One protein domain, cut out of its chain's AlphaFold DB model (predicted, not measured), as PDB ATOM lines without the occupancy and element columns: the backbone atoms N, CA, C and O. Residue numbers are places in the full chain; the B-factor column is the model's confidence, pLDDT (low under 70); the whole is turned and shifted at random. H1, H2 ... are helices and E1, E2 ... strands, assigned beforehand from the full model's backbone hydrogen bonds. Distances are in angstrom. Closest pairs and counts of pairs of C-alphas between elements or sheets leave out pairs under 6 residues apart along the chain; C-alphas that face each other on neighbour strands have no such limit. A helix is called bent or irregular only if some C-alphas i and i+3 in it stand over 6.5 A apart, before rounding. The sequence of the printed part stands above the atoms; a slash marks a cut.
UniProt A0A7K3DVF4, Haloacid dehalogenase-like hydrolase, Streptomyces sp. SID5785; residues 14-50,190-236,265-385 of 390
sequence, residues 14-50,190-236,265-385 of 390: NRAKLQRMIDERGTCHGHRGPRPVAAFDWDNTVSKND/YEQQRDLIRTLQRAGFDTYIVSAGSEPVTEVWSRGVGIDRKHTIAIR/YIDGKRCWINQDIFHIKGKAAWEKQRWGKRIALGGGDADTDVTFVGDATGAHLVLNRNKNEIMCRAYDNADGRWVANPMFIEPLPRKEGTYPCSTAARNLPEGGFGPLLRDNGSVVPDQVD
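What this domain is: This is residues 14 to 50, 190 to 236 and 265 to 385 of the 390 residues of the protein "Haloacid dehalogenase-like hydrolase" of Streptomyces sp. SID5785 (UniProt A0A7K3DVF4). A strongly twisted sheet of six parallel strands forms the core, with H1, H2 and H3 over one face and H4, H6 and H7 over the other, three layers in all. H5 packs on H4 away from the sheet, and residues 343 to 385, a long stretch with no named element, fold past the far side of H7. The printed part has 205 residues, with seven named helices and six named strands in the order H1 E1 H2 E2 H3 E3 H4 H5 E4 H6 E5 H7 E6; the sheet's order is E3 E2 E1 E4 E5 E6. The class is mixed, helices and strands, with under half of the residues in named elements. The whole is compact, with a radius of gyration of the C-alphas of 16.2 A and spans of 43 by 40 by 36 A.

How they stand to each other: H1, residues 14 to 25, is on the sheet at a height of 9.5 A. E1, residues 37 to 40, is the parallel neighbour of E2, residues 206 to 214, with N 38 and O 206 2.8 A apart, and of E4, residues 297 to 300, with N 39 and O 297 2.9 A apart. H2, residues 191 to 202, is on the same face as H1 and close but not clearly touching it; the closest C-alphas, of Ile 22 and Leu 200, are 6.7 A apart. E2 bends by 65 degrees at residue 211, and E3, residues 232 to 235, pairs with it over 209 to 214, with N 233 and O 209 2.8 A apart. H3, residues 215 to 225, on the same face as H2, only just touches residues 194 to 198 of H2, with 3 pairs of C-alphas within 8 A, the closest Arg 194 and Val 225 at 5.8 A. On the opposite face, H4, residues 267 to 277, touches H5, residues 282 to 286, closest at C-alphas 271 and 286, 4.7 A. H4 also touches H6, residues 303 to 310, closest at C-alphas 270 and 308, 5.0 A, at a steep tilt of 49 degrees. H6 touches H7, residues 324 to 332, closest at C-alphas 306 and 326, 5.0 A. E5, residues 315 to 320, is the parallel neighbour of E4, with N 317 and O 298 2.8 A apart, and of E6, residues 338 to 342, with N 320 and O 341 2.7 A apart. E2 H3 E3, E4 H6 E5 and E5 H7 E6 are strand-helix-strand units, parallel neighbour strands with a helix between, each with a right-handed crossover. Every O i to N i+4 pair is within hydrogen-bond range in H1, H2, H4 and H7; H3 has 5 of 7, H6 2 of 4, and H5 0 of 1 but 2 of 2 O i to N i+3 pairs.

Where its parts are: H1 begins at C-alpha 14, (-23.466, 15.142, 34.432), and is 16.7 A long; H2 is 16.3 A, H3 15.8 A, H4 15.2 A. E2 is 21.7 A long, E5 15.3 A, and E6, 13.1 A, ends at C-alpha 342, (-18.600, 14.894, 24.854). H6 is irregular, with C-alphas 304 and 307 7.7 A apart.

The domain as a whole: The C-alphas of Arg 32 and Gly 353, the two farthest apart, are 47.8 A apart. Residues 51 to 189 and 237 to 264 are not printed, with C-alpha gaps of 12.8 A and 12.6 A. The link H1 to E1 is long. The mean pLDDT of the printed part is 96.9, and no printed residue is under 70.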
ATOM      1  N   ASN A  14     -24.081  13.810  34.393       98.44
ATOM      2  CA  ASN A  14     -23.466  15.142  34.432       98.44
ATOM      3  C   ASN A  14     -24.452  16.254  34.804       98.44
ATOM      4  O   ASN A  14     -24.130  17.114  35.625       98.44
ATOM      5  N   ARG A  15     -25.689  16.208  34.285       98.56
ATOM      6  CA  ARG A  15     -26.734  17.173  34.673       98.56
ATOM      7  C   ARG A  15     -26.980  17.146  36.181       98.56
ATOM      8  O   ARG A  15     -27.139  18.194  36.792       98.56
ATOM      9  N   ALA A  16     -27.033  15.957  36.783       98.38
ATOM     10  CA  ALA A  16     -27.288  15.808  38.213       98.38
ATOM     11  C   ALA A  16     -26.100  16.300  39.056       98.38
ATOM     12  O   ALA A  16     -26.316  16.952  40.075       98.38
ATOM     13  N   LYS A  17     -24.858  16.050  38.615       98.25
ATOM     14  CA  LYS A  17     -23.642  16.579  39.263       98.25
ATOM     15  C   LYS A  17     -23.619  18.108  39.264       98.25
ATOM     16  O   LYS A  17     -23.415  18.721  40.309       98.25
ATOM     17  N   LEU A  18     -23.903  18.724  38.115       98.69
ATOM     18  CA  LEU A  18     -23.985  20.181  37.992       98.69
ATOM     19  C   LEU A  18     -25.143  20.754  38.816       98.69
ATOM     20  O   LEU A  18     -24.951  21.736  39.530       98.69
ATOM     21  N   GLN A  19     -26.317  20.115  38.782       98.38
ATOM     22  CA  GLN A  19     -27.465  20.538  39.585       98.38
ATOM     23  C   GLN A  19     -27.151  20.514  41.082       98.38
ATOM     24  O   GLN A  19     -27.465  21.474  41.779       98.38
ATOM     25  N   ARG A  20     -26.478  19.465  41.565       96.75
ATOM     26  CA  ARG A  20     -26.053  19.364  42.964       96.75
ATOM     27  C   ARG A  20     -25.172  20.546  43.367       96.75
ATOM     28  O   ARG A  20     -25.426  21.164  44.392       96.75
ATOM     29  N   MET A  21     -24.187  20.904  42.542       96.88
ATOM     30  CA  MET A  21     -23.326  22.062  42.806       96.88
ATOM     31  C   MET A  21     -24.127  23.375  42.850       96.88
ATOM     32  O   MET A  21     -23.906  24.195  43.740       96.88
ATOM     33  N   ILE A  22     -25.088  23.557  41.936       97.50
ATOM     34  CA  ILE A  22     -25.981  24.727  41.922       97.50
ATOM     35  C   ILE A  22     -26.816  24.794  43.205       97.50
ATOM     36  O   ILE A  22     -26.927  25.864  43.799       97.50
ATOM     37  N   ASP A  23     -27.382  23.668  43.640       95.19
ATOM     38  CA  ASP A  23     -28.195  23.587  44.854       95.19
ATOM     39  C   ASP A  23     -27.354  23.847  46.120       95.19
ATOM     40  O   ASP A  23     -27.806  24.549  47.023       95.19
ATOM     41  N   GLU A  24     -26.118  23.335  46.170       92.69
ATOM     42  CA  GLU A  24     -25.187  23.497  47.298       92.69
ATOM     43  C   GLU A  24     -24.630  24.920  47.432       92.69
ATOM     44  O   GLU A  24     -24.424  25.407  48.545       92.69
ATOM     45  N   ARG A  25     -24.312  25.576  46.309       92.88
ATOM     46  CA  ARG A  25     -23.583  26.858  46.299       92.88
ATOM     47  C   ARG A  25     -24.477  28.066  46.033       92.88
ATOM     48  O   ARG A  25     -24.097  29.181  46.381       92.88
ATOM     49  N   GLY A  26     -25.627  27.866  45.394       92.94
ATOM     50  CA  GLY A  26     -26.543  28.937  45.027       92.94
ATOM     51  C   GLY A  26     -27.175  29.634  46.233       92.94
ATOM     52  O   GLY A  26     -27.282  29.097  47.335       92.94
ATOM     53  N   THR A  27     -27.675  30.848  46.020       88.69
ATOM     54  CA  THR A  27     -28.289  31.673  47.074       88.69
ATOM     55  C   THR A  27     -29.721  31.252  47.418       88.69
ATOM     56  O   THR A  27     -30.314  31.767  48.365       88.69
ATOM     57  N   CYS A  28     -30.299  30.303  46.683       83.00
ATOM     58  CA  CYS A  28     -31.718  29.942  46.773       83.00
ATOM     59  C   CYS A  28     -32.107  29.154  48.034       83.00
ATOM     60  O   CYS A  28     -33.298  28.964  48.268       83.00
ATOM     61  N   HIS A  29     -31.138  28.753  48.858       77.31
ATOM     62  CA  HIS A  29     -31.364  28.193  50.197       77.31
ATOM     63  C   HIS A  29     -30.923  29.151  51.319       77.31
ATOM     64  O   HIS A  29     -30.608  28.723  52.424       77.31
ATOM     65  N   GLY A  30     -30.897  30.461  51.047       70.44
ATOM     66  CA  GLY A  30     -30.577  31.477  52.053       70.44
ATOM     67  C   GLY A  30     -29.081  31.627  52.337       70.44
ATOM     68  O   GLY A  30     -28.715  32.114  53.404       70.44
ATOM     69  N   HIS A  31     -28.213  31.228  51.401       74.50
ATOM     70  CA  HIS A  31     -26.766  31.398  51.526       74.50
ATOM     71  C   HIS A  31     -26.420  32.899  51.614       74.50
ATOM     72  O   HIS A  31     -26.648  33.647  50.665       74.50
ATOM     73  N   ARG A  32     -25.881  33.354  52.759       70.25
ATOM     74  CA  ARG A  32     -25.557  34.775  53.047       70.25
ATOM     75  C   ARG A  32     -24.077  35.137  52.828       70.25
ATOM     76  O   ARG A  32     -23.576  36.095  53.406       70.25
ATOM     77  N   GLY A  33     -23.367  34.336  52.037       75.19
ATOM     78  CA  GLY A  33     -21.951  34.545  51.715       75.19
ATOM     79  C   GLY A  33     -21.745  35.390  50.452       75.19
ATOM     80  O   GLY A  33     -22.724  35.775  49.810       75.19
ATOM     81  N   PRO A  34     -20.482  35.650  50.061       84.88
ATOM     82  CA  PRO A  34     -20.170  36.197  48.744       84.88
ATOM     83  C   PRO A  34     -20.797  35.349  47.636       84.88
ATOM     84  O   PRO A  34     -20.913  34.128  47.777       84.88
ATOM     85  N   ARG A  35     -21.178  35.994  46.530       92.06
ATOM     86  CA  ARG A  35     -21.733  35.301  45.365       92.06
ATOM     87  C   ARG A  35     -20.701  34.298  44.829       92.06
ATOM     88  O   ARG A  35     -19.531  34.660  44.677       92.06
ATOM     89  N   PRO A  36     -21.081  33.032  44.587       95.81
ATOM     90  CA  PRO A  36     -20.172  32.067  43.988       95.81
ATOM     91  C   PRO A  36     -19.850  32.476  42.549       95.81
ATOM     92  O   PRO A  36     -20.718  32.944  41.819       95.81
ATOM     93  N   VAL A  37     -18.606  32.270  42.128       98.50
ATOM     94  CA  VAL A  37     -18.165  32.600  40.768       98.50
ATOM     95  C   VAL A  37     -18.197  31.350  39.894       98.50
ATOM     96  O   VAL A  37     -17.711  30.299  40.308       98.50
ATOM     97  N   ALA A  38     -18.712  31.457  38.676       98.81
ATOM     98  CA  ALA A  38     -18.521  30.466  37.624       98.81
ATOM     99  C   ALA A  38     -17.758  31.105  36.461       98.81
ATOM    100  O   ALA A  38     -18.136  32.185  36.013       98.81
ATOM    101  N   ALA A  39     -16.704  30.458  35.973       98.88
ATOM    102  CA  ALA A  39     -15.938  30.922  34.820       98.88
ATOM    103  C   ALA A  39     -15.945  29.863  33.719       98.88
ATOM    104  O   ALA A  39     -15.824  28.669  34.000       98.88
ATOM    105  N   PHE A  40     -16.074  30.303  32.473       98.94
ATOM    106  CA  PHE A  40     -16.098  29.438  31.300       98.94
ATOM    107  C   PHE A  40     -15.093  29.933  30.270       98.94
ATOM    108  O   PHE A  40     -14.989  31.138  30.047       98.94
ATOM    109  N   ASP A  41     -14.404  29.017  29.601       98.81
ATOM    110  CA  ASP A  41     -13.861  29.332  28.289       98.81
ATOM    111  C   ASP A  41     -14.998  29.585  27.288       98.81
ATOM    112  O   ASP A  41     -16.165  29.273  27.541       98.81
ATOM    113  N   TRP A  42     -14.667  30.186  26.153       98.50
ATOM    114  CA  TRP A  42     -15.619  30.506  25.109       98.50
ATOM    115  C   TRP A  42     -15.621  29.474  23.979       98.50
ATOM    116  O   TRP A  42     -16.590  28.723  23.819       98.50
ATOM    117  N   ASP A  43     -14.544  29.458  23.199       97.44
ATOM    118  CA  ASP A  43     -14.418  28.725  21.944       97.44
ATOM    119  C   ASP A  43     -14.416  27.226  22.200       97.44
ATOM    120  O   ASP A  43     -13.639  26.744  22.998       97.44
ATOM    121  N   ASN A  44     -15.300  26.476  21.545       98.19
ATOM    122  CA  ASN A  44     -15.539  25.047  21.797       98.19
ATOM    123  C   ASN A  44     -15.981  24.650  23.223       98.19
ATOM    124  O   ASN A  44     -16.284  23.474  23.440       98.19
ATOM    125  N   THR A  45     -16.151  25.605  24.144       98.75
ATOM    126  CA  THR A  45     -16.731  25.387  25.480       98.75
ATOM    127  C   THR A  45     -18.175  25.866  25.578       98.75
ATOM    128  O   THR A  45     -19.042  25.078  25.955       98.75
ATOM    129  N   VAL A  46     -18.463  27.133  25.253       98.81
ATOM    130  CA  VAL A  46     -19.818  27.729  25.252       98.81
ATOM    131  C   VAL A  46     -20.446  27.672  23.859       98.81
ATOM    132  O   VAL A  46     -21.665  27.511  23.726       98.81
ATOM    133  N   SER A  47     -19.627  27.748  22.812       98.19
ATOM    134  CA  SER A  47     -20.032  27.552  21.418       98.19
ATOM    135  C   SER A  47     -19.208  26.466  20.746       98.19
ATOM    136  O   SER A  47     -18.045  26.311  21.065       98.19
ATOM    137  N   LYS A  48     -19.772  25.761  19.765       98.12
ATOM    138  CA  LYS A  48     -19.022  24.978  18.779       98.12
ATOM    139  C   LYS A  48     -18.275  25.919  17.829       98.12
ATOM    140  O   LYS A  48     -18.901  26.851  17.316       98.12
ATOM    141  N   ASN A  49     -17.019  25.576  17.535       97.62
ATOM    142  CA  ASN A  49     -16.059  26.326  16.717       97.62
ATOM    143  C   ASN A  49     -15.581  27.634  17.370       97.62
ATOM    144  O   ASN A  49     -16.077  28.031  18.427       97.62
ATOM    145  N   ASP A  50     -14.572  28.243  16.745       95.75
ATOM    146  CA  ASP A  50     -13.824  29.391  17.257       95.75
ATOM    147  C   ASP A  50     -14.346  30.715  16.666       95.75
ATOM    148  O   ASP A  50     -14.459  30.888  15.447       95.75
ATOM    149  N   TYR A 190     -23.853  26.159  22.345       98.69
ATOM    150  CA  TYR A 190     -24.373  24.959  22.982       98.69
ATOM    151  C   TYR A 190     -25.561  25.327  23.869       98.69
ATOM    152  O   TYR A 190     -25.420  26.063  24.847       98.69
ATOM    153  N   GLU A 191     -26.745  24.802  23.557       98.50
ATOM    154  CA  GLU A 191     -27.960  25.090  24.328       98.50
ATOM    155  C   GLU A 191     -27.823  24.663  25.797       98.50
ATOM    156  O   GLU A 191     -28.312  25.351  26.692       98.50
ATOM    157  N   GLN A 192     -27.075  23.591  26.062       98.75
ATOM    158  CA  GLN A 192     -26.700  23.128  27.398       98.75
ATOM    159  C   GLN A 192     -25.926  24.188  28.182       98.75
ATOM    160  O   GLN A 192     -26.215  24.418  29.354       98.75
ATOM    161  N   GLN A 193     -24.979  24.864  27.534       98.75
ATOM    162  CA  GLN A 193     -24.171  25.901  28.172       98.75
ATOM    163  C   GLN A 193     -24.983  27.176  28.386       98.75
ATOM    164  O   GLN A 193     -24.914  27.778  29.456       98.75
ATOM    165  N   ARG A 194     -25.844  27.546  27.427       98.69
ATOM    166  CA  ARG A 194     -26.805  28.652  27.600       98.69
ATOM    167  C   ARG A 194     -27.741  28.408  28.781       98.69
ATOM    168  O   ARG A 194     -28.043  29.326  29.543       98.69
ATOM    169  N   ASP A 195     -28.234  27.181  28.922       98.88
ATOM    170  CA  ASP A 195     -29.073  26.771  30.044       98.88
ATOM    171  C   ASP A 195     -28.310  26.783  31.370       98.88
ATOM    172  O   ASP A 195     -28.813  27.341  32.347       98.88
ATOM    173  N   LEU A 196     -27.080  26.262  31.393       98.88
ATOM    174  CA  LEU A 196     -26.217  26.268  32.570       98.88
ATOM    175  C   LEU A 196     -25.906  27.691  33.044       98.88
ATOM    176  O   LEU A 196     -26.175  28.004  34.201       98.88
ATOM    177  N   ILE A 197     -25.420  28.568  32.161       98.88
ATOM    178  CA  ILE A 197     -25.096  29.967  32.483       98.88
ATOM    179  C   ILE A 197     -26.323  30.682  33.056       98.88
ATOM    180  O   ILE A 197     -26.271  31.237  34.153       98.88
ATOM    181  N   ARG A 198     -27.465  30.600  32.369       98.69
ATOM    182  CA  ARG A 198     -28.719  31.213  32.831       98.69
ATOM    183  C   ARG A 198     -29.184  30.646  34.173       98.69
ATOM    184  O   ARG A 198     -29.690  31.390  35.012       98.69
ATOM    185  N   THR A 199     -29.042  29.341  34.390       98.75
ATOM    186  CA  THR A 199     -29.426  28.696  35.654       98.75
ATOM    187  C   THR A 199     -28.520  29.151  36.797       98.75
ATOM    188  O   THR A 199     -29.032  29.496  37.860       98.75
ATOM    189  N   LEU A 200     -27.207  29.246  36.564       98.56
ATOM    190  CA  LEU A 200     -26.227  29.777  37.516       98.56
ATOM    191  C   LEU A 200     -26.536  31.234  37.888       98.56
ATOM    192  O   LEU A 200     -26.639  31.555  39.070       98.56
ATOM    193  N   GLN A 201     -26.778  32.098  36.899       97.88
ATOM    194  CA  GLN A 201     -27.150  33.499  37.131       97.88
ATOM    195  C   GLN A 201     -28.415  33.614  37.993       97.88
ATOM    196  O   GLN A 201     -28.433  34.336  38.992       97.88
ATOM    197  N   ARG A 202     -29.465  32.841  37.668       97.12
ATOM    198  CA  ARG A 202     -30.706  32.797  38.466       97.12
ATOM    199  C   ARG A 202     -30.493  32.209  39.862       97.12
ATOM    200  O   ARG A 202     -31.261  32.523  40.766       97.12
ATOM    201  N   ALA A 203     -29.490  31.351  40.036       97.19
ATOM    202  CA  ALA A 203     -29.102  30.785  41.325       97.19
ATOM    203  C   ALA A 203     -28.170  31.709  42.131       97.19
ATOM    204  O   ALA A 203     -27.767  31.340  43.232       97.19
ATOM    205  N   GLY A 204     -27.846  32.901  41.619       96.44
ATOM    206  CA  GLY A 204     -27.068  33.911  42.335       96.44
ATOM    207  C   GLY A 204     -25.557  33.827  42.130       96.44
ATOM    208  O   GLY A 204     -24.825  34.423  42.916       96.44
ATOM    209  N   PHE A 205     -25.089  33.121  41.099       97.88
ATOM    210  CA  PHE A 205     -23.676  33.116  40.722       97.88
ATOM    211  C   PHE A 205     -23.302  34.382  39.947       97.88
ATOM    212  O   PHE A 205     -24.122  34.925  39.201       97.88
ATOM    213  N   ASP A 206     -22.049  34.804  40.083       97.88
ATOM    214  CA  ASP A 206     -21.405  35.700  39.126       97.88
ATOM    215  C   ASP A 206     -20.741  34.851  38.045       97.88
ATOM    216  O   ASP A 206     -19.871  34.024  38.321       97.88
ATOM    217  N   THR A 207     -21.202  35.005  36.811       98.69
ATOM    218  CA  THR A 207     -20.764  34.198  35.670       98.69
ATOM    219  C   THR A 207     -19.829  35.009  34.788       98.69
ATOM    220  O   THR A 207     -20.210  36.103  34.385       98.69
ATOM    221  N   TYR A 208     -18.666  34.453  34.457       98.88
ATOM    222  CA  TYR A 208     -17.631  35.086  33.643       98.88
ATOM    223  C   TYR A 208     -17.249  34.226  32.436       98.88
ATOM    224  O   TYR A 208     -17.284  32.996  32.502       98.88
ATOM    225  N   ILE A 209     -16.810  34.888  31.368       98.81
ATOM    226  CA  ILE A 209     -16.056  34.278  30.270       98.81
ATOM    227  C   ILE A 209     -14.573  34.601  30.449       98.81
ATOM    228  O   ILE A 209     -14.230  35.741  30.752       98.81
ATOM    229  N   VAL A 210     -13.705  33.607  30.263       98.75
ATOM    230  CA  VAL A 210     -12.241  33.722  30.332       98.75
ATOM    231  C   VAL A 210     -11.643  33.011  29.117       98.75
ATOM    232  O   VAL A 210     -11.383  31.808  29.149       98.75
ATOM    233  N   SER A 211     -11.463  33.757  28.029       98.19
ATOM    234  CA  SER A 211     -11.075  33.242  26.709       98.19
ATOM    235  C   SER A 211      -9.642  33.622  26.349       98.19
ATOM    236  O   SER A 211      -9.162  34.674  26.752       98.19
ATOM    237  N   ALA A 212      -8.971  32.786  25.554       96.25
ATOM    238  CA  ALA A 212      -7.681  33.117  24.941       96.25
ATOM    239  C   ALA A 212      -7.822  33.891  23.608       96.25
ATOM    240  O   ALA A 212      -6.836  34.062  22.893       96.25
ATOM    241  N   GLY A 213      -9.037  34.327  23.255       95.25
ATOM    242  CA  GLY A 213      -9.339  35.135  22.074       95.25
ATOM    243  C   GLY A 213      -9.120  36.639  22.272       95.25
ATOM    244  O   GLY A 213      -8.607  37.094  23.295       95.25
ATOM    245  N   SER A 214      -9.519  37.429  21.274       96.19
ATOM    246  CA  SER A 214      -9.477  38.899  21.330       96.19
ATOM    247  C   SER A 214     -10.674  39.458  22.106       96.19
ATOM    248  O   SER A 214     -11.814  39.134  21.777       96.19
ATOM    249  N   GLU A 215     -10.441  40.329  23.095       97.56
ATOM    250  CA  GLU A 215     -11.504  40.823  23.988       97.56
ATOM    251  C   GLU A 215     -12.703  41.452  23.260       97.56
ATOM    252  O   GLU A 215     -13.814  40.968  23.487       97.56
ATOM    253  N   PRO A 216     -12.544  42.410  22.323       97.81
ATOM    254  CA  PRO A 216     -13.692  42.979  21.613       97.81
ATOM    255  C   PRO A 216     -14.526  41.928  20.868       97.81
ATOM    256  O   PRO A 216     -15.752  42.018  20.802       97.81
ATOM    257  N   VAL A 217     -13.874  40.888  20.338       98.44
ATOM    258  CA  VAL A 217     -14.559  39.782  19.660       98.44
ATOM    259  C   VAL A 217     -15.333  38.942  20.675       98.44
ATOM    260  O   VAL A 217     -16.537  38.725  20.513       98.44
ATOM    261  N   THR A 218     -14.673  38.500  21.748       98.25
ATOM    262  CA  THR A 218     -15.297  37.680  22.792       98.25
ATOM    263  C   THR A 218     -16.479  38.406  23.440       98.25
ATOM    264  O   THR A 218     -17.515  37.783  23.676       98.25
ATOM    265  N   GLU A 219     -16.388  39.718  23.672       98.38
ATOM    266  CA  GLU A 219     -17.471  40.538  24.230       98.38
ATOM    267  C   GLU A 219     -18.727  40.540  23.347       98.38
ATOM    268  O   GLU A 219     -19.842  40.340  23.840       98.38
ATOM    269  N   VAL A 220     -18.565  40.737  22.034       98.62
ATOM    270  CA  VAL A 220     -19.679  40.730  21.068       98.62
ATOM    271  C   VAL A 220     -20.428  39.399  21.104       98.62
ATOM    272  O   VAL A 220     -21.664  39.364  21.084       98.62
ATOM    273  N   TRP A 221     -19.691  38.296  21.193       98.56
ATOM    274  CA  TRP A 221     -20.255  36.952  21.221       98.56
ATOM    275  C   TRP A 221     -20.879  36.584  22.576       98.56
ATOM    276  O   TRP A 221     -21.973  35.996  22.595       98.56
ATOM    277  N   SER A 222     -20.249  36.997  23.679       98.19
ATOM    278  CA  SER A 222     -20.660  36.755  25.075       98.19
ATOM    279  C   SER A 222     -22.041  37.314  25.405       98.19
ATOM    280  O   SER A 222     -22.838  36.669  26.097       98.19
ATOM    281  N   ARG A 223     -22.407  38.447  24.799       97.19
ATOM    282  CA  ARG A 223     -23.752  39.035  24.936       97.19
ATOM    283  C   ARG A 223     -24.869  38.070  24.543       97.19
ATOM    284  O   ARG A 223     -25.952  38.113  25.123       97.19
ATOM    285  N   GLY A 224     -24.615  37.162  23.595       96.31
ATOM    286  CA  GLY A 224     -25.598  36.175  23.134       96.31
ATOM    287  C   GLY A 224     -26.024  35.149  24.191       96.31
ATOM    288  O   GLY A 224     -27.054  34.493  24.020       96.31
ATOM    289  N   VAL A 225     -25.267  35.029  25.287       97.94
ATOM    290  CA  VAL A 225     -25.588  34.160  26.430       97.94
ATOM    291  C   VAL A 225     -25.828  34.944  27.725       97.94
ATOM    292  O   VAL A 225     -25.913  34.349  28.793       97.94
ATOM    293  N   GLY A 226     -25.995  36.269  27.627       97.69
ATOM    294  CA  GLY A 226     -26.296  37.128  28.773       97.69
ATOM    295  C   GLY A 226     -25.085  37.452  29.648       97.69
ATOM    296  O   GLY A 226     -25.260  37.674  30.843       97.69
ATOM    297  N   ILE A 227     -23.878  37.459  29.076       98.56
ATOM    298  CA  ILE A 227     -22.653  37.914  29.744       98.56
ATOM    299  C   ILE A 227     -22.263  39.275  29.164       98.56
ATOM    300  O   ILE A 227     -22.219  39.445  27.943       98.56
ATOM    301  N   ASP A 228     -22.041  40.255  30.037       97.81
ATOM    302  CA  ASP A 228     -21.647  41.609  29.648       97.81
ATOM    303  C   ASP A 228     -20.118  41.775  29.580       97.81
ATOM    304  O   ASP A 228     -19.365  40.897  29.989       97.81
ATOM    305  N   ARG A 229     -19.666  42.942  29.100       97.56
ATOM    306  CA  ARG A 229     -18.239  43.281  28.973       97.56
ATOM    307  C   ARG A 229     -17.456  43.159  30.282       97.56
ATOM    308  O   ARG A 229     -16.336  42.673  30.285       97.56
ATOM    309  N   LYS A 230     -18.045  43.561  31.415       97.56
ATOM    310  CA  LYS A 230     -17.366  43.518  32.725       97.56
ATOM    311  C   LYS A 230     -17.125  42.087  33.199       97.56
ATOM    312  O   LYS A 230     -16.272  41.861  34.052       97.56
ATOM    313  N   HIS A 231     -17.888  41.145  32.655       98.69
ATOM    314  CA  HIS A 231     -17.800  39.725  32.942       98.69
ATOM    315  C   HIS A 231     -17.158  38.926  31.795       98.69
ATOM    316  O   HIS A 231     -17.183  37.695  31.811       98.69
ATOM    317  N   THR A 232     -16.551  39.599  30.816       98.62
ATOM    318  CA  THR A 232     -15.768  38.976  29.749       98.62
ATOM    319  C   THR A 232     -14.300  39.345  29.926       98.62
ATOM    320  O   THR A 232     -13.933  40.511  29.957       98.62
ATOM    321  N   ILE A 233     -13.451  38.333  30.052       98.62
ATOM    322  CA  ILE A 233     -12.001  38.461  30.147       98.62
ATOM    323  C   ILE A 233     -11.412  37.746  28.933       98.62
ATOM    324  O   ILE A 233     -11.638  36.549  28.747       98.62
ATOM    325  N   ALA A 234     -10.648  38.464  28.115       97.94
ATOM    326  CA  ALA A 234      -9.854  37.865  27.046       97.94
ATOM    327  C   ALA A 234      -8.542  38.640  26.837       97.94
ATOM    328  O   ALA A 234      -8.126  39.391  27.721       97.94
ATOM    329  N   ILE A 235      -7.841  38.440  25.716       98.00
ATOM    330  CA  ILE A 235      -6.615  39.196  25.442       98.00
ATOM    331  C   ILE A 235      -6.967  40.676  25.245       98.00
ATOM    332  O   ILE A 235      -7.629  41.040  24.268       98.00
ATOM    333  N   ARG A 236      -6.477  41.519  26.159       96.81
ATOM    334  CA  ARG A 236      -6.648  42.975  26.132       96.81
ATOM    335  C   ARG A 236      -5.517  43.643  25.376       96.81
ATOM    336  O   ARG A 236      -4.345  43.461  25.713       96.81
ATOM    337  N   TYR A 265      -4.210  32.229  28.882       97.94
ATOM    338  CA  TYR A 265      -3.858  30.924  28.321       97.94
ATOM    339  C   TYR A 265      -3.230  30.045  29.407       97.94
ATOM    340  O   TYR A 265      -2.278  30.478  30.052       97.94
ATOM    341  N   ILE A 266      -3.756  28.836  29.630       98.50
ATOM    342  CA  ILE A 266      -3.336  27.890  30.683       98.50
ATOM    343  C   ILE A 266      -3.251  28.592  32.054       98.50
ATOM    344  O   ILE A 266      -4.278  28.958  32.634       98.50
ATOM    345  N   ASP A 267      -2.046  28.847  32.571       98.56
ATOM    346  CA  ASP A 267      -1.829  29.482  33.876       98.56
ATOM    347  C   ASP A 267      -2.174  30.974  33.836       98.56
ATOM    348  O   ASP A 267      -2.525  31.572  34.855       98.56
ATOM    349  N   GLY A 268      -2.149  31.575  32.647       98.12
ATOM    350  CA  GLY A 268      -2.632  32.925  32.415       98.12
ATOM    351  C   GLY A 268      -4.122  33.079  32.711       98.12
ATOM    352  O   GLY A 268      -4.503  34.068  33.331       98.12
ATOM    353  N   LYS A 269      -4.973  32.093  32.377       98.75
ATOM    354  CA  LYS A 269      -6.412  32.159  32.712       98.75
ATOM    355  C   LYS A 269      -6.633  32.237  34.223       98.75
ATOM    356  O   LYS A 269      -7.403  33.079  34.685       98.75
ATOM    357  N   ARG A 270      -5.894  31.436  35.005       98.75
ATOM    358  CA  ARG A 270      -5.859  31.555  36.477       98.75
ATOM    359  C   ARG A 270      -5.436  32.958  36.897       98.75
ATOM    360  O   ARG A 270      -6.092  33.545  37.754       98.75
ATOM    361  N   CYS A 271      -4.353  33.475  36.318       98.75
ATOM    362  CA  CYS A 271      -3.855  34.801  36.656       98.75
ATOM    363  C   CYS A 271      -4.949  35.860  36.509       98.75
ATOM    364  O   CYS A 271      -5.237  36.583  37.465       98.75
ATOM    365  N   TRP A 272      -5.594  35.911  35.344       98.56
ATOM    366  CA  TRP A 272      -6.624  36.904  35.058       98.56
ATOM    367  C   TRP A 272      -7.857  36.738  35.954       98.56
ATOM    368  O   TRP A 272      -8.349  37.727  36.491       98.56
ATOM    369  N   ILE A 273      -8.300  35.506  36.227       98.81
ATOM    370  CA  ILE A 273      -9.363  35.236  37.213       98.81
ATOM    371  C   ILE A 273      -8.990  35.797  38.588       98.81
ATOM    372  O   ILE A 273      -9.772  36.513  39.217       98.81
ATOM    373  N   ASN A 274      -7.785  35.498  39.068       98.81
ATOM    374  CA  ASN A 274      -7.336  35.951  40.378       98.81
ATOM    375  C   ASN A 274      -7.235  37.479  40.443       98.81
ATOM    376  O   ASN A 274      -7.649  38.073  41.439       98.81
ATOM    377  N   GLN A 275      -6.714  38.116  39.395       98.50
ATOM    378  CA  GLN A 275      -6.511  39.559  39.339       98.50
ATOM    379  C   GLN A 275      -7.815  40.343  39.194       98.50
ATOM    380  O   GLN A 275      -8.032  41.314  39.925       98.50
ATOM    381  N   ASP A 276      -8.678  39.930  38.275       98.00
ATOM    382  CA  ASP A 276      -9.808  40.750  37.851       98.00
ATOM    383  C   ASP A 276     -11.074  40.409  38.630       98.00
ATOM    384  O   ASP A 276     -11.805  41.314  39.025       98.00
ATOM    385  N   ILE A 277     -11.289  39.125  38.941       98.31
ATOM    386  CA  ILE A 277     -12.473  38.671  39.681       98.31
ATOM    387  C   ILE A 277     -12.223  38.715  41.189       98.31
ATOM    388  O   ILE A 277     -13.056  39.193  41.957       98.31
ATOM    389  N   PHE A 278     -11.069  38.218  41.644       98.19
ATOM    390  CA  PHE A 278     -10.764  38.121  43.079       98.19
ATOM    391  C   PHE A 278      -9.870  39.244  43.615       98.19
ATOM    392  O   PHE A 278      -9.601  39.277  44.823       98.19
ATOM    393  N   HIS A 279      -9.452  40.171  42.748       97.56
ATOM    394  CA  HIS A 279      -8.637  41.344  43.075       97.56
ATOM    395  C   HIS A 279      -7.281  41.028  43.727       97.56
ATOM    396  O   HIS A 279      -6.720  41.864  44.440       97.56
ATOM    397  N   ILE A 280      -6.729  39.840  43.468       98.31
ATOM    398  CA  ILE A 280      -5.392  39.432  43.910       98.31
ATOM    399  C   ILE A 280      -4.345  40.187  43.090       98.31
ATOM    400  O   ILE A 280      -4.385  40.202  41.864       98.31
ATOM    401  N   LYS A 281      -3.400  40.849  43.760       96.31
ATOM    402  CA  LYS A 281      -2.443  41.751  43.108       96.31
ATOM    403  C   LYS A 281      -1.059  41.126  42.954       96.31
ATOM    404  O   LYS A 281      -0.627  40.317  43.773       96.31
ATOM    405  N   GLY A 282      -0.345  41.573  41.921       96.94
ATOM    406  CA  GLY A 282       1.044  41.200  41.668       96.94
ATOM    407  C   GLY A 282       1.228  39.699  41.445       96.94
ATOM    408  O   GLY A 282       0.308  38.997  41.033       96.94
ATOM    409  N   LYS A 283       2.431  39.201  41.746       97.62
ATOM    410  CA  LYS A 283       2.830  37.816  41.456       97.62
ATOM    411  C   LYS A 283       1.902  36.764  42.072       97.62
ATOM    412  O   LYS A 283       1.755  35.691  41.502       97.62
ATOM    413  N   ALA A 284       1.229  37.093  43.178       98.31
ATOM    414  CA  ALA A 284       0.276  36.205  43.833       98.31
ATOM    415  C   ALA A 284      -0.894  35.795  42.923       98.31
ATOM    416  O   ALA A 284      -1.474  34.740  43.151       98.31
ATOM    417  N   ALA A 285      -1.229  36.571  41.883       98.38
ATOM    418  CA  ALA A 285      -2.276  36.201  40.933       98.38
ATOM    419  C   ALA A 285      -1.948  34.912  40.154       98.38
ATOM    420  O   ALA A 285      -2.862  34.192  39.770       98.38
ATOM    421  N   TRP A 286      -0.672  34.557  39.977       98.00
ATOM    422  CA  TRP A 286      -0.270  33.326  39.283       98.00
ATOM    423  C   TRP A 286      -0.491  32.047  40.109       98.00
ATOM    424  O   TRP A 286      -0.503  30.944  39.560       98.00
ATOM    425  N   GLU A 287      -0.703  32.183  41.417       98.00
ATOM    426  CA  GLU A 287      -0.764  31.054  42.342       98.00
ATOM    427  C   GLU A 287      -2.182  30.496  42.507       98.00
ATOM    428  O   GLU A 287      -3.183  31.218  42.419       98.00
ATOM    429  N   LYS A 288      -2.282  29.192  42.794       97.69
ATOM    430  CA  LYS A 288      -3.548  28.564  43.203       97.69
ATOM    431  C   LYS A 288      -3.965  29.166  44.546       97.69
ATOM    432  O   LYS A 288      -3.269  29.018  45.546       97.69
ATOM    433  N   GLN A 289      -5.101  29.858  44.571       98.12
ATOM    434  CA  GLN A 289      -5.546  30.567  45.771       98.12
ATOM    435  C   GLN A 289      -6.163  29.628  46.814       98.12
ATOM    436  O   GLN A 289      -6.534  28.483  46.540       98.12
ATOM    437  N   ARG A 290      -6.345  30.142  48.033       96.06
ATOM    438  CA  ARG A 290      -7.162  29.472  49.057       96.06
ATOM    439  C   ARG A 290      -8.591  29.238  48.557       96.06
ATOM    440  O   ARG A 290      -9.122  30.028  47.782       96.06
ATOM    441  N   TRP A 291      -9.243  28.204  49.087       94.00
ATOM    442  CA  TRP A 291     -10.570  27.738  48.657       94.00
ATOM    443  C   TRP A 291     -11.620  28.850  48.478       94.00
ATOM    444  O   TRP A 291     -12.275  28.919  47.448       94.00
ATOM    445  N   GLY A 292     -11.745  29.773  49.439       92.31
ATOM    446  CA  GLY A 292     -12.723  30.874  49.378       92.31
ATOM    447  C   GLY A 292     -12.401  32.005  48.386       92.31
ATOM    448  O   GLY A 292     -13.118  33.001  48.353       92.31
ATOM    449  N   LYS A 293     -11.306  31.902  47.628       96.06
ATOM    450  CA  LYS A 293     -10.871  32.855  46.590       96.06
ATOM    451  C   LYS A 293     -10.674  32.149  45.244       96.06
ATOM    452  O   LYS A 293      -9.782  32.491  44.481       96.06
ATOM    453  N   ARG A 294     -11.480  31.116  45.001       97.69
ATOM    454  CA  ARG A 294     -11.493  30.313  43.780       97.69
ATOM    455  C   ARG A 294     -12.916  30.220  43.249       97.69
ATOM    456  O   ARG A 294     -13.881  30.382  43.996       97.69
ATOM    457  N   ILE A 295     -13.037  29.958  41.955       98.56
ATOM    458  CA  ILE A 295     -14.333  29.768  41.304       98.56
ATOM    459  C   ILE A 295     -15.034  28.514  41.851       98.56
ATOM    460  O   ILE A 295     -14.403  27.533  42.253       98.56
ATOM    461  N   ALA A 296     -16.360  28.541  41.889       98.19
ATOM    462  CA  ALA A 296     -17.190  27.389  42.219       98.19
ATOM    463  C   ALA A 296     -17.322  26.438  41.020       98.19
ATOM    464  O   ALA A 296     -17.313  25.225  41.203       98.19
ATOM    465  N   LEU A 297     -17.383  26.968  39.801       98.81
ATOM    466  CA  LEU A 297     -17.389  26.172  38.575       98.81
ATOM    467  C   LEU A 297     -16.377  26.729  37.580       98.81
ATOM    468  O   LEU A 297     -16.325  27.940  37.377       98.81
ATOM    469  N   GLY A 298     -15.615  25.830  36.962       98.81
ATOM    470  CA  GLY A 298     -14.775  26.103  35.801       98.81
ATOM    471  C   GLY A 298     -15.235  25.235  34.633       98.81
ATOM    472  O   GLY A 298     -15.384  24.028  34.816       98.81
ATOM    473  N   GLY A 299     -15.497  25.839  33.476       98.81
ATOM    474  CA  GLY A 299     -15.857  25.147  32.237       98.81
ATOM    475  C   GLY A 299     -14.806  25.360  31.153       98.81
ATOM    476  O   GLY A 299     -14.477  26.509  30.886       98.81
ATOM    477  N   GLY A 300     -14.307  24.293  30.532       98.75
ATOM    478  CA  GLY A 300     -13.329  24.361  29.435       98.75
ATOM    479  C   GLY A 300     -13.445  23.185  28.464       98.75
ATOM    480  O   GLY A 300     -14.305  22.317  28.632       98.75
ATOM    481  N   ASP A 301     -12.563  23.115  27.474       98.56
ATOM    482  CA  ASP A 301     -12.520  22.017  26.491       98.56
ATOM    483  C   ASP A 301     -11.100  21.631  26.058       98.56
ATOM    484  O   ASP A 301     -10.906  20.597  25.406       98.56
ATOM    485  N   ALA A 302     -10.095  22.423  26.436       97.75
ATOM    486  CA  ALA A 302      -8.723  22.188  26.033       97.75
ATOM    487  C   ALA A 302      -7.706  22.384  27.157       97.75
ATOM    488  O   ALA A 302      -7.993  22.886  28.243       97.75
ATOM    489  N   ASP A 303      -6.462  21.985  26.881       98.25
ATOM    490  CA  ASP A 303      -5.357  22.145  27.829       98.25
ATOM    491  C   ASP A 303      -5.128  23.622  28.187       98.25
ATOM    492  O   ASP A 303      -4.675  23.918  29.288       98.25
ATOM    493  N   THR A 304      -5.550  24.550  27.321       97.38
ATOM    494  CA  THR A 304      -5.600  26.002  27.565       97.38
ATOM    495  C   THR A 304      -6.424  26.403  28.787       97.38
ATOM    496  O   THR A 304      -6.230  27.497  29.315       97.38
ATOM    497  N   ASP A 305      -7.308  25.524  29.256       98.75
ATOM    498  CA  ASP A 305      -8.246  25.772  30.353       98.75
ATOM    499  C   ASP A 305      -7.878  25.021  31.623       98.75
ATOM    500  O   ASP A 305      -8.391  25.320  32.706       98.75
ATOM    501  N   VAL A 306      -6.982  24.039  31.498       98.50
ATOM    502  CA  VAL A 306      -6.757  22.993  32.497       98.50
ATOM    503  C   VAL A 306      -6.483  23.548  33.892       98.50
ATOM    504  O   VAL A 306      -6.949  22.992  34.887       98.50
ATOM    505  N   THR A 307      -5.764  24.668  33.968       98.50
ATOM    506  CA  THR A 307      -5.386  25.291  35.232       98.50
ATOM    507  C   THR A 307      -6.596  25.877  35.949       98.50
ATOM    508  O   THR A 307      -6.839  25.522  37.099       98.50
ATOM    509  N   PHE A 308      -7.375  26.746  35.295       98.69
ATOM    510  CA  PHE A 308      -8.497  27.396  35.974       98.69
ATOM    511  C   PHE A 308      -9.686  26.450  36.150       98.69
ATOM    512  O   PHE A 308     -10.380  26.533  37.162       98.69
ATOM    513  N   VAL A 309      -9.891  25.520  35.207       98.81
ATOM    514  CA  VAL A 309     -10.887  24.459  35.355       98.81
ATOM    515  C   VAL A 309     -10.541  23.640  36.585       98.81
ATOM    516  O   VAL A 309     -11.380  23.552  37.471       98.81
ATOM    517  N   GLY A 310      -9.299  23.160  36.727       98.06
ATOM    518  CA  GLY A 310      -8.818  22.453  37.924       98.06
ATOM    519  C   GLY A 310      -8.826  23.292  39.212       98.06
ATOM    520  O   GLY A 310      -8.844  22.743  40.315       98.06
ATOM    521  N   ASP A 311      -8.879  24.619  39.098       98.31
ATOM    522  CA  ASP A 311      -9.056  25.518  40.235       98.31
ATOM    523  C   ASP A 311     -10.513  25.671  40.679       98.31
ATOM    524  O   ASP A 311     -10.761  26.295  41.711       98.31
ATOM    525  N   ALA A 312     -11.495  25.081  40.009       98.44
ATOM    526  CA  ALA A 312     -12.850  25.087  40.541       98.44
ATOM    527  C   ALA A 312     -12.938  24.355  41.896       98.44
ATOM    528  O   ALA A 312     -12.089  23.546  42.259       98.44
ATOM    529  N   THR A 313     -13.937  24.702  42.698       97.50
ATOM    530  CA  THR A 313     -14.145  24.136  44.047       97.50
ATOM    531  C   THR A 313     -15.473  23.389  44.180       97.50
ATOM    532  O   THR A 313     -15.741  22.720  45.178       97.50
ATOM    533  N   GLY A 314     -16.349  23.541  43.191       97.38
ATOM    534  CA  GLY A 314     -17.647  22.889  43.085       97.38
ATOM    535  C   GLY A 314     -17.623  21.810  42.012       97.38
ATOM    536  O   GLY A 314     -17.756  20.640  42.361       97.38
ATOM    537  N   ALA A 315     -17.445  22.212  40.748       98.62
ATOM    538  CA  ALA A 315     -17.427  21.325  39.584       98.62
ATOM    539  C   ALA A 315     -16.391  21.760  38.528       98.62
ATOM    540  O   ALA A 315     -16.274  22.951  38.229       98.62
ATOM    541  N   HIS A 316     -15.704  20.779  37.933       98.69
ATOM    542  CA  HIS A 316     -14.752  20.948  36.826       98.69
ATOM    543  C   HIS A 316     -15.399  20.419  35.539       98.69
ATOM    544  O   HIS A 316     -15.330  19.224  35.246       98.69
ATOM    545  N   LEU A 317     -16.114  21.277  34.814       98.88
ATOM    546  CA  LEU A 317     -16.776  20.898  33.568       98.88
ATOM    547  C   LEU A 317     -15.760  20.908  32.425       98.88
ATOM    548  O   LEU A 317     -15.116  21.926  32.183       98.88
ATOM    549  N   VAL A 318     -15.659  19.798  31.697       98.75
ATOM    550  CA  VAL A 318     -14.853  19.724  30.476       98.75
ATOM    551  C   VAL A 318     -15.647  19.122  29.322       98.75
ATOM    552  O   VAL A 318     -16.297  18.085  29.485       98.75
ATOM    553  N   LEU A 319     -15.585  19.763  28.153       98.69
ATOM    554  CA  LEU A 319     -16.050  19.175  26.900       98.69
ATOM    555  C   LEU A 319     -14.904  18.409  26.233       98.69
ATOM    556  O   LEU A 319     -13.872  18.980  25.897       98.69
ATOM    557  N   ASN A 320     -15.071  17.101  26.049       98.44
ATOM    558  CA  ASN A 320     -14.020  16.241  25.536       98.44
ATOM    559  C   ASN A 320     -13.747  16.523  24.051       98.44
ATOM    560  O   ASN A 320     -14.556  16.201  23.173       98.44
ATOM    561  N   ARG A 321     -12.568  17.092  23.794       97.50
ATOM    562  CA  ARG A 321     -11.964  17.284  22.468       97.50
ATOM    563  C   ARG A 321     -10.650  16.530  22.298       97.50
ATOM    564  O   ARG A 321      -9.806  16.926  21.494       97.50
ATOM    565  N   ASN A 322     -10.470  15.454  23.055       97.38
ATOM    566  CA  ASN A 322      -9.289  14.599  23.025       97.38
ATOM    567  C   ASN A 322      -7.989  15.363  23.346       97.38
ATOM    568  O   ASN A 322      -6.950  15.125  22.731       97.38
ATOM    569  N   LYS A 323      -8.047  16.302  24.301       97.94
ATOM    570  CA  LYS A 323      -6.898  17.102  24.761       97.94
ATOM    571  C   LYS A 323      -6.253  16.463  25.988       97.94
ATOM    572  O   LYS A 323      -6.953  16.072  26.919       97.94
ATOM    573  N   ASN A 324      -4.933  16.288  25.952       97.88
ATOM    574  CA  ASN A 324      -4.251  15.345  26.833       97.88
ATOM    575  C   ASN A 324      -4.284  15.769  28.302       97.88
ATOM    576  O   ASN A 324      -4.753  14.995  29.134       97.88
ATOM    577  N   GLU A 325      -3.800  16.966  28.640       98.44
ATOM    578  CA  GLU A 325      -3.658  17.386  30.039       98.44
ATOM    579  C   GLU A 325      -5.014  17.432  30.746       98.44
ATOM    580  O   GLU A 325      -5.174  16.867  31.832       98.44
ATOM    581  N   ILE A 326      -5.998  18.090  30.127       98.50
ATOM    582  CA  ILE A 326      -7.309  18.296  30.744       98.50
ATOM    583  C   ILE A 326      -8.100  16.992  30.861       98.50
ATOM    584  O   ILE A 326      -8.697  16.751  31.910       98.50
ATOM    585  N   MET A 327      -8.047  16.108  29.857       98.56
ATOM    586  CA  MET A 327      -8.747  14.823  29.930       98.56
ATOM    587  C   MET A 327      -8.060  13.848  30.884       98.56
ATOM    588  O   MET A 327      -8.749  13.133  31.605       98.56
ATOM    589  N   CYS A 328      -6.727  13.869  30.989       98.62
ATOM    590  CA  CYS A 328      -6.024  13.118  32.028       98.62
ATOM    591  C   CYS A 328      -6.480  13.526  33.435       98.62
ATOM    592  O   CYS A 328      -6.724  12.658  34.269       98.62
ATOM    593  N   ARG A 329      -6.655  14.830  33.704       98.25
ATOM    594  CA  ARG A 329      -7.213  15.292  34.988       98.25
ATOM    595  C   ARG A 329      -8.672  14.885  35.168       98.25
ATOM    596  O   ARG A 329      -9.048  14.459  36.256       98.25
ATOM    597  N   ALA A 330      -9.471  14.998  34.111       98.31
ATOM    598  CA  ALA A 330     -10.888  14.672  34.146       98.31
ATOM    599  C   ALA A 330     -11.167  13.191  34.403       98.31
ATOM    600  O   ALA A 330     -12.136  12.873  35.087       98.31
ATOM    601  N   TYR A 331     -10.323  12.300  33.879       98.44
ATOM    602  CA  TYR A 331     -10.438  10.860  34.092       98.44
ATOM    603  C   TYR A 331      -9.779  10.391  35.391       98.44
ATOM    604  O   TYR A 331     -10.342   9.523  36.052       98.44
ATOM    605  N   ASP A 332      -8.656  10.994  35.807       97.94
ATOM    606  CA  ASP A 332      -8.083  10.736  37.137       97.94
ATOM    607  C   ASP A 332      -9.055  11.140  38.253       97.94
ATOM    608  O   ASP A 332      -9.215  10.412  39.228       97.94
ATOM    609  N   ASN A 333      -9.727  12.287  38.081       97.12
ATOM    610  CA  ASN A 333     -10.830  12.767  38.912       97.12
ATOM    611  C   ASN A 333     -10.577  12.634  40.426       97.12
ATOM    612  O   ASN A 333     -11.456  12.207  41.177       97.12
ATOM    613  N   ALA A 334      -9.372  12.986  40.882       94.12
ATOM    614  CA  ALA A 334      -8.916  12.702  42.244       94.12
ATOM    615  C   ALA A 334      -9.822  13.264  43.360       94.12
ATOM    616  O   ALA A 334      -9.822  12.735  44.469       94.12
ATOM    617  N   ASP A 335     -10.587  14.325  43.091       94.12
ATOM    618  CA  ASP A 335     -11.515  14.943  44.046       94.12
ATOM    619  C   ASP A 335     -13.000  14.633  43.781       94.12
ATOM    620  O   ASP A 335     -13.875  15.126  44.499       94.12
ATOM    621  N   GLY A 336     -13.298  13.818  42.766       96.94
ATOM    622  CA  GLY A 336     -14.651  13.403  42.403       96.94
ATOM    623  C   GLY A 336     -15.529  14.501  41.791       96.94
ATOM    624  O   GLY A 336     -16.730  14.277  41.622       96.94
ATOM    625  N   ARG A 337     -14.982  15.686  41.478       97.69
ATOM    626  CA  ARG A 337     -15.751  16.858  41.017       97.69
ATOM    627  C   ARG A 337     -15.680  17.096  39.508       97.69
ATOM    628  O   ARG A 337     -16.304  18.045  39.021       97.69
ATOM    629  N   TRP A 338     -14.939  16.278  38.762       98.44
ATOM    630  CA  TRP A 338     -14.859  16.399  37.309       98.44
ATOM    631  C   TRP A 338     -16.141  15.925  36.623       98.44
ATOM    632  O   TRP A 338     -16.735  14.896  36.953       98.44
ATOM    633  N   VAL A 339     -16.569  16.721  35.648       98.62
ATOM    634  CA  VAL A 339     -17.767  16.527  34.835       98.62
ATOM    635  C   VAL A 339     -17.311  16.503  33.378       98.62
ATOM    636  O   VAL A 339     -17.383  17.508  32.676       98.62
ATOM    637  N   ALA A 340     -16.775  15.364  32.937       98.56
ATOM    638  CA  ALA A 340     -16.401  15.153  31.541       98.56
ATOM    639  C   ALA A 340     -17.649  14.881  30.696       98.56
ATOM    640  O   ALA A 340     -18.455  14.018  31.043       98.56
ATOM    641  N   ASN A 341     -17.812  15.596  29.588       98.69
ATOM    642  CA  ASN A 341     -18.939  15.457  28.668       98.69
ATOM    643  C   ASN A 341     -18.414  15.470  27.223       98.69
ATOM    644  O   ASN A 341     -17.514  16.252  26.950       98.69
ATOM    645  N   PRO A 342     -18.948  14.701  26.261       98.38
ATOM    646  CA  PRO A 342     -18.600  14.894  24.854       98.38
ATOM    647  C   PRO A 342     -19.022  16.298  24.388       98.38
ATOM    648  O   PRO A 342     -19.864  16.939  25.024       98.38
ATOM    649  N   MET A 343     -18.500  16.793  23.266       98.19
ATOM    650  CA  MET A 343     -19.091  18.001  22.671       98.19
ATOM    651  C   MET A 343     -20.581  17.774  22.357       98.19
ATOM    652  O   MET A 343     -20.993  16.679  21.986       98.19
ATOM    653  N   PHE A 344     -21.412  18.809  22.465       97.94
ATOM    654  CA  PHE A 344     -22.851  18.659  22.199       97.94
ATOM    655  C   PHE A 344     -23.207  18.681  20.707       97.94
ATOM    656  O   PHE A 344     -24.293  18.252  20.327       97.94
ATOM    657  N   ILE A 345     -22.311  19.208  19.870       97.81
ATOM    658  CA  ILE A 345     -22.452  19.281  18.414       97.81
ATOM    659  C   ILE A 345     -21.191  18.673  17.815       97.81
ATOM    660  O   ILE A 345     -20.087  19.130  18.133       97.81
ATOM    661  N   GLU A 346     -21.379  17.666  16.960       95.69
ATOM    662  CA  GLU A 346     -20.301  16.907  16.312       95.69
ATOM    663  C   GLU A 346     -19.231  16.469  17.333       95.69
ATOM    664  O   GLU A 346     -18.096  16.960  17.280       95.69
ATOM    665  N   PRO A 347     -19.590  15.632  18.329       97.00
ATOM    666  CA  PRO A 347     -18.607  15.085  19.254       97.00
ATOM    667  C   PRO A 347     -17.571  14.239  18.517       97.00
ATOM    668  O   PRO A 347     -17.887  13.579  17.531       97.00
ATOM    669  N   LEU A 348     -16.328  14.263  19.004       96.06
ATOM    670  CA  LEU A 348     -15.275  13.435  18.424       96.06
ATOM    671  C   LEU A 348     -15.558  11.957  18.690       96.06
ATOM    672  O   LEU A 348     -16.096  11.629  19.756       96.06
ATOM    673  N   PRO A 349     -15.141  11.068  17.772       95.81
ATOM    674  CA  PRO A 349     -15.102   9.652  18.075       95.81
ATOM    675  C   PRO A 349     -14.158   9.396  19.250       95.81
ATOM    676  O   PRO A 349     -13.294  10.221  19.584       95.81
ATOM    677  N   ARG A 350     -14.307   8.210  19.842       96.62
ATOM    678  CA  ARG A 350     -13.402   7.719  20.877       96.62
ATOM    679  C   ARG A 350     -11.952   7.871  20.429       96.62
ATOM    680  O   ARG A 350     -11.584   7.392  19.355       96.62
ATOM    681  N   LYS A 351     -11.123   8.497  21.261       95.88
ATOM    682  CA  LYS A 351      -9.682   8.567  21.018       95.88
ATOM    683  C   LYS A 351      -9.091   7.154  20.971       95.88
ATOM    684  O   LYS A 351      -9.281   6.363  21.892       95.88
ATOM    685  N   GLU A 352      -8.330   6.866  19.920       94.69
ATOM    686  CA  GLU A 352      -7.544   5.637  19.838       94.69
ATOM    687  C   GLU A 352      -6.381   5.648  20.841       94.69
ATOM    688  O   GLU A 352      -5.713   6.672  21.047       94.69
ATOM    689  N   GLY A 353      -6.133   4.483  21.445       95.25
ATOM    690  CA  GLY A 353      -5.097   4.290  22.456       95.25
ATOM    691  C   GLY A 353      -5.431   4.939  23.800       95.25
ATOM    692  O   GLY A 353      -6.592   5.027  24.205       95.25
ATOM    693  N   THR A 354      -4.390   5.360  24.513       97.44
ATOM    694  CA  THR A 354      -4.491   6.034  25.809       97.44
ATOM    695  C   THR A 354      -4.160   7.520  25.697       97.44
ATOM    696  O   THR A 354      -3.503   7.986  24.760       97.44
ATOM    697  N   TYR A 355      -4.613   8.285  26.683       98.31
ATOM    698  CA  TYR A 355      -4.012   9.566  27.014       98.31
ATOM    699  C   TYR A 355      -2.699   9.304  27.768       98.31
ATOM    700  O   TYR A 355      -2.735   8.586  28.774       98.31
ATOM    701  N   PRO A 356      -1.560   9.876  27.330       98.19
ATOM    702  CA  PRO A 356      -0.233   9.590  27.883       98.19
ATOM    703  C   PRO A 356       0.017  10.351  29.198       98.19
ATOM    704  O   PRO A 356       0.969  11.124  29.327       98.19
ATOM    705  N   CYS A 357      -0.873  10.187  30.177       98.62
ATOM    706  CA  CYS A 357      -0.871  10.928  31.438       98.62
ATOM    707  C   CYS A 357       0.413  10.728  32.240       98.62
ATOM    708  O   CYS A 357       0.902  11.668  32.868       98.62
ATOM    709  N   SER A 358       0.986   9.530  32.168       98.38
ATOM    710  CA  SER A 358       2.170   9.161  32.936       98.38
ATOM    711  C   SER A 358       3.486   9.636  32.324       98.38
ATOM    712  O   SER A 358       4.523   9.524  32.974       98.38
ATOM    713  N   THR A 359       3.468  10.174  31.098       98.00
ATOM    714  CA  THR A 359       4.692  10.469  30.333       98.00
ATOM    715  C   THR A 359       4.691  11.838  29.661       98.00
ATOM    716  O   THR A 359       5.691  12.545  29.751       98.00
ATOM    717  N   ALA A 360       3.599  12.232  28.998       97.81
ATOM    718  CA  ALA A 360       3.605  13.346  28.047       97.81
ATOM    719  C   ALA A 360       2.248  14.068  27.921       97.81
ATOM    720  O   ALA A 360       1.871  14.514  26.837       97.81
ATOM    721  N   ALA A 361       1.484  14.185  29.011       97.69
ATOM    722  CA  ALA A 361       0.214  14.916  28.993       97.69
ATOM    723  C   ALA A 361       0.338  16.377  29.431       97.69
ATOM    724  O   ALA A 361      -0.423  17.210  28.956       97.69
ATOM    725  N   ARG A 362       1.260  16.703  30.343       97.88
ATOM    726  CA  ARG A 362       1.372  18.047  30.921       97.88
ATOM    727  C   ARG A 362       2.175  18.967  30.015       97.88
ATOM    728  O   ARG A 362       3.327  18.663  29.731       97.88
ATOM    729  N   ASN A 363       1.623  20.130  29.680       97.62
ATOM    730  CA  ASN A 363       2.357  21.207  29.018       97.62
ATOM    731  C   ASN A 363       3.377  21.799  29.997       97.62
ATOM    732  O   ASN A 363       2.994  22.311  31.060       97.62
ATOM    733  N   LEU A 364       4.662  21.713  29.662       97.50
ATOM    734  CA  LEU A 364       5.737  22.215  30.514       97.50
ATOM    735  C   LEU A 364       6.013  23.703  30.231       97.50
ATOM    736  O   LEU A 364       5.939  24.115  29.075       97.50
ATOM    737  N   PRO A 365       6.312  24.533  31.252       97.12
ATOM    738  CA  PRO A 365       6.617  25.957  31.068       97.12
ATOM    739  C   PRO A 365       7.720  26.255  30.046       97.12
ATOM    740  O   PRO A 365       7.629  27.245  29.326       97.12
ATOM    741  N   GLU A 366       8.743  25.412  29.994       95.75
ATOM    742  CA  GLU A 366       9.905  25.474  29.106       95.75
ATOM    743  C   GLU A 366       9.630  24.955  27.686       95.75
ATOM    744  O   GLU A 366      10.502  25.024  26.826       95.75
ATOM    745  N   GLY A 367       8.418  24.454  27.435       94.88
ATOM    746  CA  GLY A 367       8.041  23.797  26.190       94.88
ATOM    747  C   GLY A 367       8.108  22.274  26.283       94.88
ATOM    748  O   GLY A 367       8.701  21.694  27.189       94.88
ATOM    749  N   GLY A 368       7.451  21.607  25.334       96.06
ATOM    750  CA  GLY A 368       7.304  20.153  25.345       96.06
ATOM    751  C   GLY A 368       6.295  19.645  26.382       96.06
ATOM    752  O   GLY A 368       5.481  20.397  26.928       96.06
ATOM    753  N   PHE A 369       6.342  18.332  26.617       97.81
ATOM    754  CA  PHE A 369       5.375  17.621  27.446       97.81
ATOM    755  C   PHE A 369       6.057  16.770  28.515       97.81
ATOM    756  O   PHE A 369       7.134  16.225  28.288       97.81
ATOM    757  N   GLY A 370       5.399  16.624  29.663       98.06
ATOM    758  CA  GLY A 370       5.866  15.782  30.761       98.06
ATOM    759  C   GLY A 370       4.744  15.014  31.463       98.06
ATOM    760  O   GLY A 370       3.568  15.137  31.093       98.06
ATOM    761  N   PRO A 371       5.084  14.231  32.504       98.25
ATOM    762  CA  PRO A 371       4.105  13.489  33.283       98.25
ATOM    763  C   PRO A 371       3.146  14.436  34.009       98.25
ATOM    764  O   PRO A 371       3.535  15.479  34.548       98.25
ATOM    765  N   LEU A 372       1.875  14.047  34.057       98.19
ATOM    766  CA  LEU A 372       0.877  14.706  34.881       98.19
ATOM    767  C   LEU A 372       1.001  14.219  36.326       98.19
ATOM    768  O   LEU A 372       0.974  13.019  36.598       98.19
ATOM    769  N   LEU A 373       1.091  15.166  37.258       97.00
ATOM    770  CA  LEU A 373       1.168  14.891  38.690       97.00
ATOM    771  C   LEU A 373      -0.130  15.298  39.394       97.00
ATOM    772  O   LEU A 373      -0.746  16.319  39.056       97.00
ATOM    773  N   ARG A 374      -0.517  14.509  40.398       94.88
ATOM    774  CA  ARG A 374      -1.550  14.856  41.381       94.88
ATOM    775  C   ARG A 374      -1.019  15.887  42.378       94.88
ATOM    776  O   ARG A 374       0.188  16.095  42.489       94.88
ATOM    777  N   ASP A 375      -1.915  16.464  43.177       89.94
ATOM    778  CA  ASP A 375      -1.557  17.441  44.220       89.94
ATOM    779  C   ASP A 375      -0.582  16.861  45.274       89.94
ATOM    780  O   ASP A 375       0.193  17.605  45.868       89.94
ATOM    781  N   ASN A 376      -0.561  15.536  45.476       92.56
ATOM    782  CA  ASN A 376       0.391  14.847  46.361       92.56
ATOM    783  C   ASN A 376       1.723  14.459  45.682       92.56
ATOM    784  O   ASN A 376       2.516  13.728  46.270       92.56
ATOM    785  N   GLY A 377       1.948  14.882  44.434       95.25
ATOM    786  CA  GLY A 377       3.153  14.580  43.657       95.25
ATOM    787  C   GLY A 377       3.168  13.210  42.971       95.25
ATOM    788  O   GLY A 377       4.080  12.945  42.193       95.25
ATOM    789  N   SER A 378       2.177  12.344  43.205       97.00
ATOM    790  CA  SER A 378       2.097  11.056  42.501       97.00
ATOM    791  C   SER A 378       1.761  11.238  41.019       97.00
ATOM    792  O   SER A 378       0.991  12.125  40.647       97.00
ATOM    793  N   VAL A 379       2.315  10.370  40.174       98.19
ATOM    794  CA  VAL A 379       2.045  10.359  38.731       98.19
ATOM    795  C   VAL A 379       0.633   9.834  38.462       98.19
ATOM    796  O   VAL A 379       0.184   8.860  39.078       98.19
ATOM    797  N   VAL A 380      -0.070  10.481  37.535       98.50
ATOM    798  CA  VAL A 380      -1.360  10.019  37.015       98.50
ATOM    799  C   VAL A 380      -1.110   8.919  35.971       98.50
ATOM    800  O   VAL A 380      -0.419   9.185  34.987       98.50
ATOM    801  N   PRO A 381      -1.641   7.694  36.148       98.12
ATOM    802  CA  PRO A 381      -1.550   6.642  35.140       98.12
ATOM    803  C   PRO A 381      -2.243   7.043  33.842       98.12
ATOM    804  O   PRO A 381      -3.202   7.819  33.868       98.12
ATOM    805  N   ASP A 382      -1.793   6.473  32.730       98.56
ATOM    806  CA  ASP A 382      -2.437   6.640  31.430       98.56
ATOM    807  C   ASP A 382      -3.928   6.294  31.494       98.56
ATOM    808  O   ASP A 382      -4.337   5.318  32.127       98.56
ATOM    809  N   GLN A 383      -4.741   7.117  30.838       98.25
ATOM    810  CA  GLN A 383      -6.198   7.024  30.895       98.25
ATOM    811  C   GLN A 383      -6.751   6.557  29.553       98.25
ATOM    812  O   GLN A 383      -6.210   6.883  28.497       98.25
ATOM    813  N   VAL A 384      -7.855   5.816  29.581       97.50
ATOM    814  CA  VAL A 384      -8.594   5.434  28.371       97.50
ATOM    815  C   VAL A 384      -9.758   6.383  28.152       97.50
ATOM    816  O   VAL A 384     -10.391   6.842  29.101       97.50
ATOM    817  N   ASP A 385     -10.075   6.652  26.891       97.50
ATOM    818  CA  ASP A 385     -11.199   7.517  26.565       97.50
ATOM    819  C   ASP A 385     -12.528   6.809  26.844       97.50
ATOM    820  O   ASP A 385     -12.865   5.819  26.185       97.50
TER     821      ASP A 385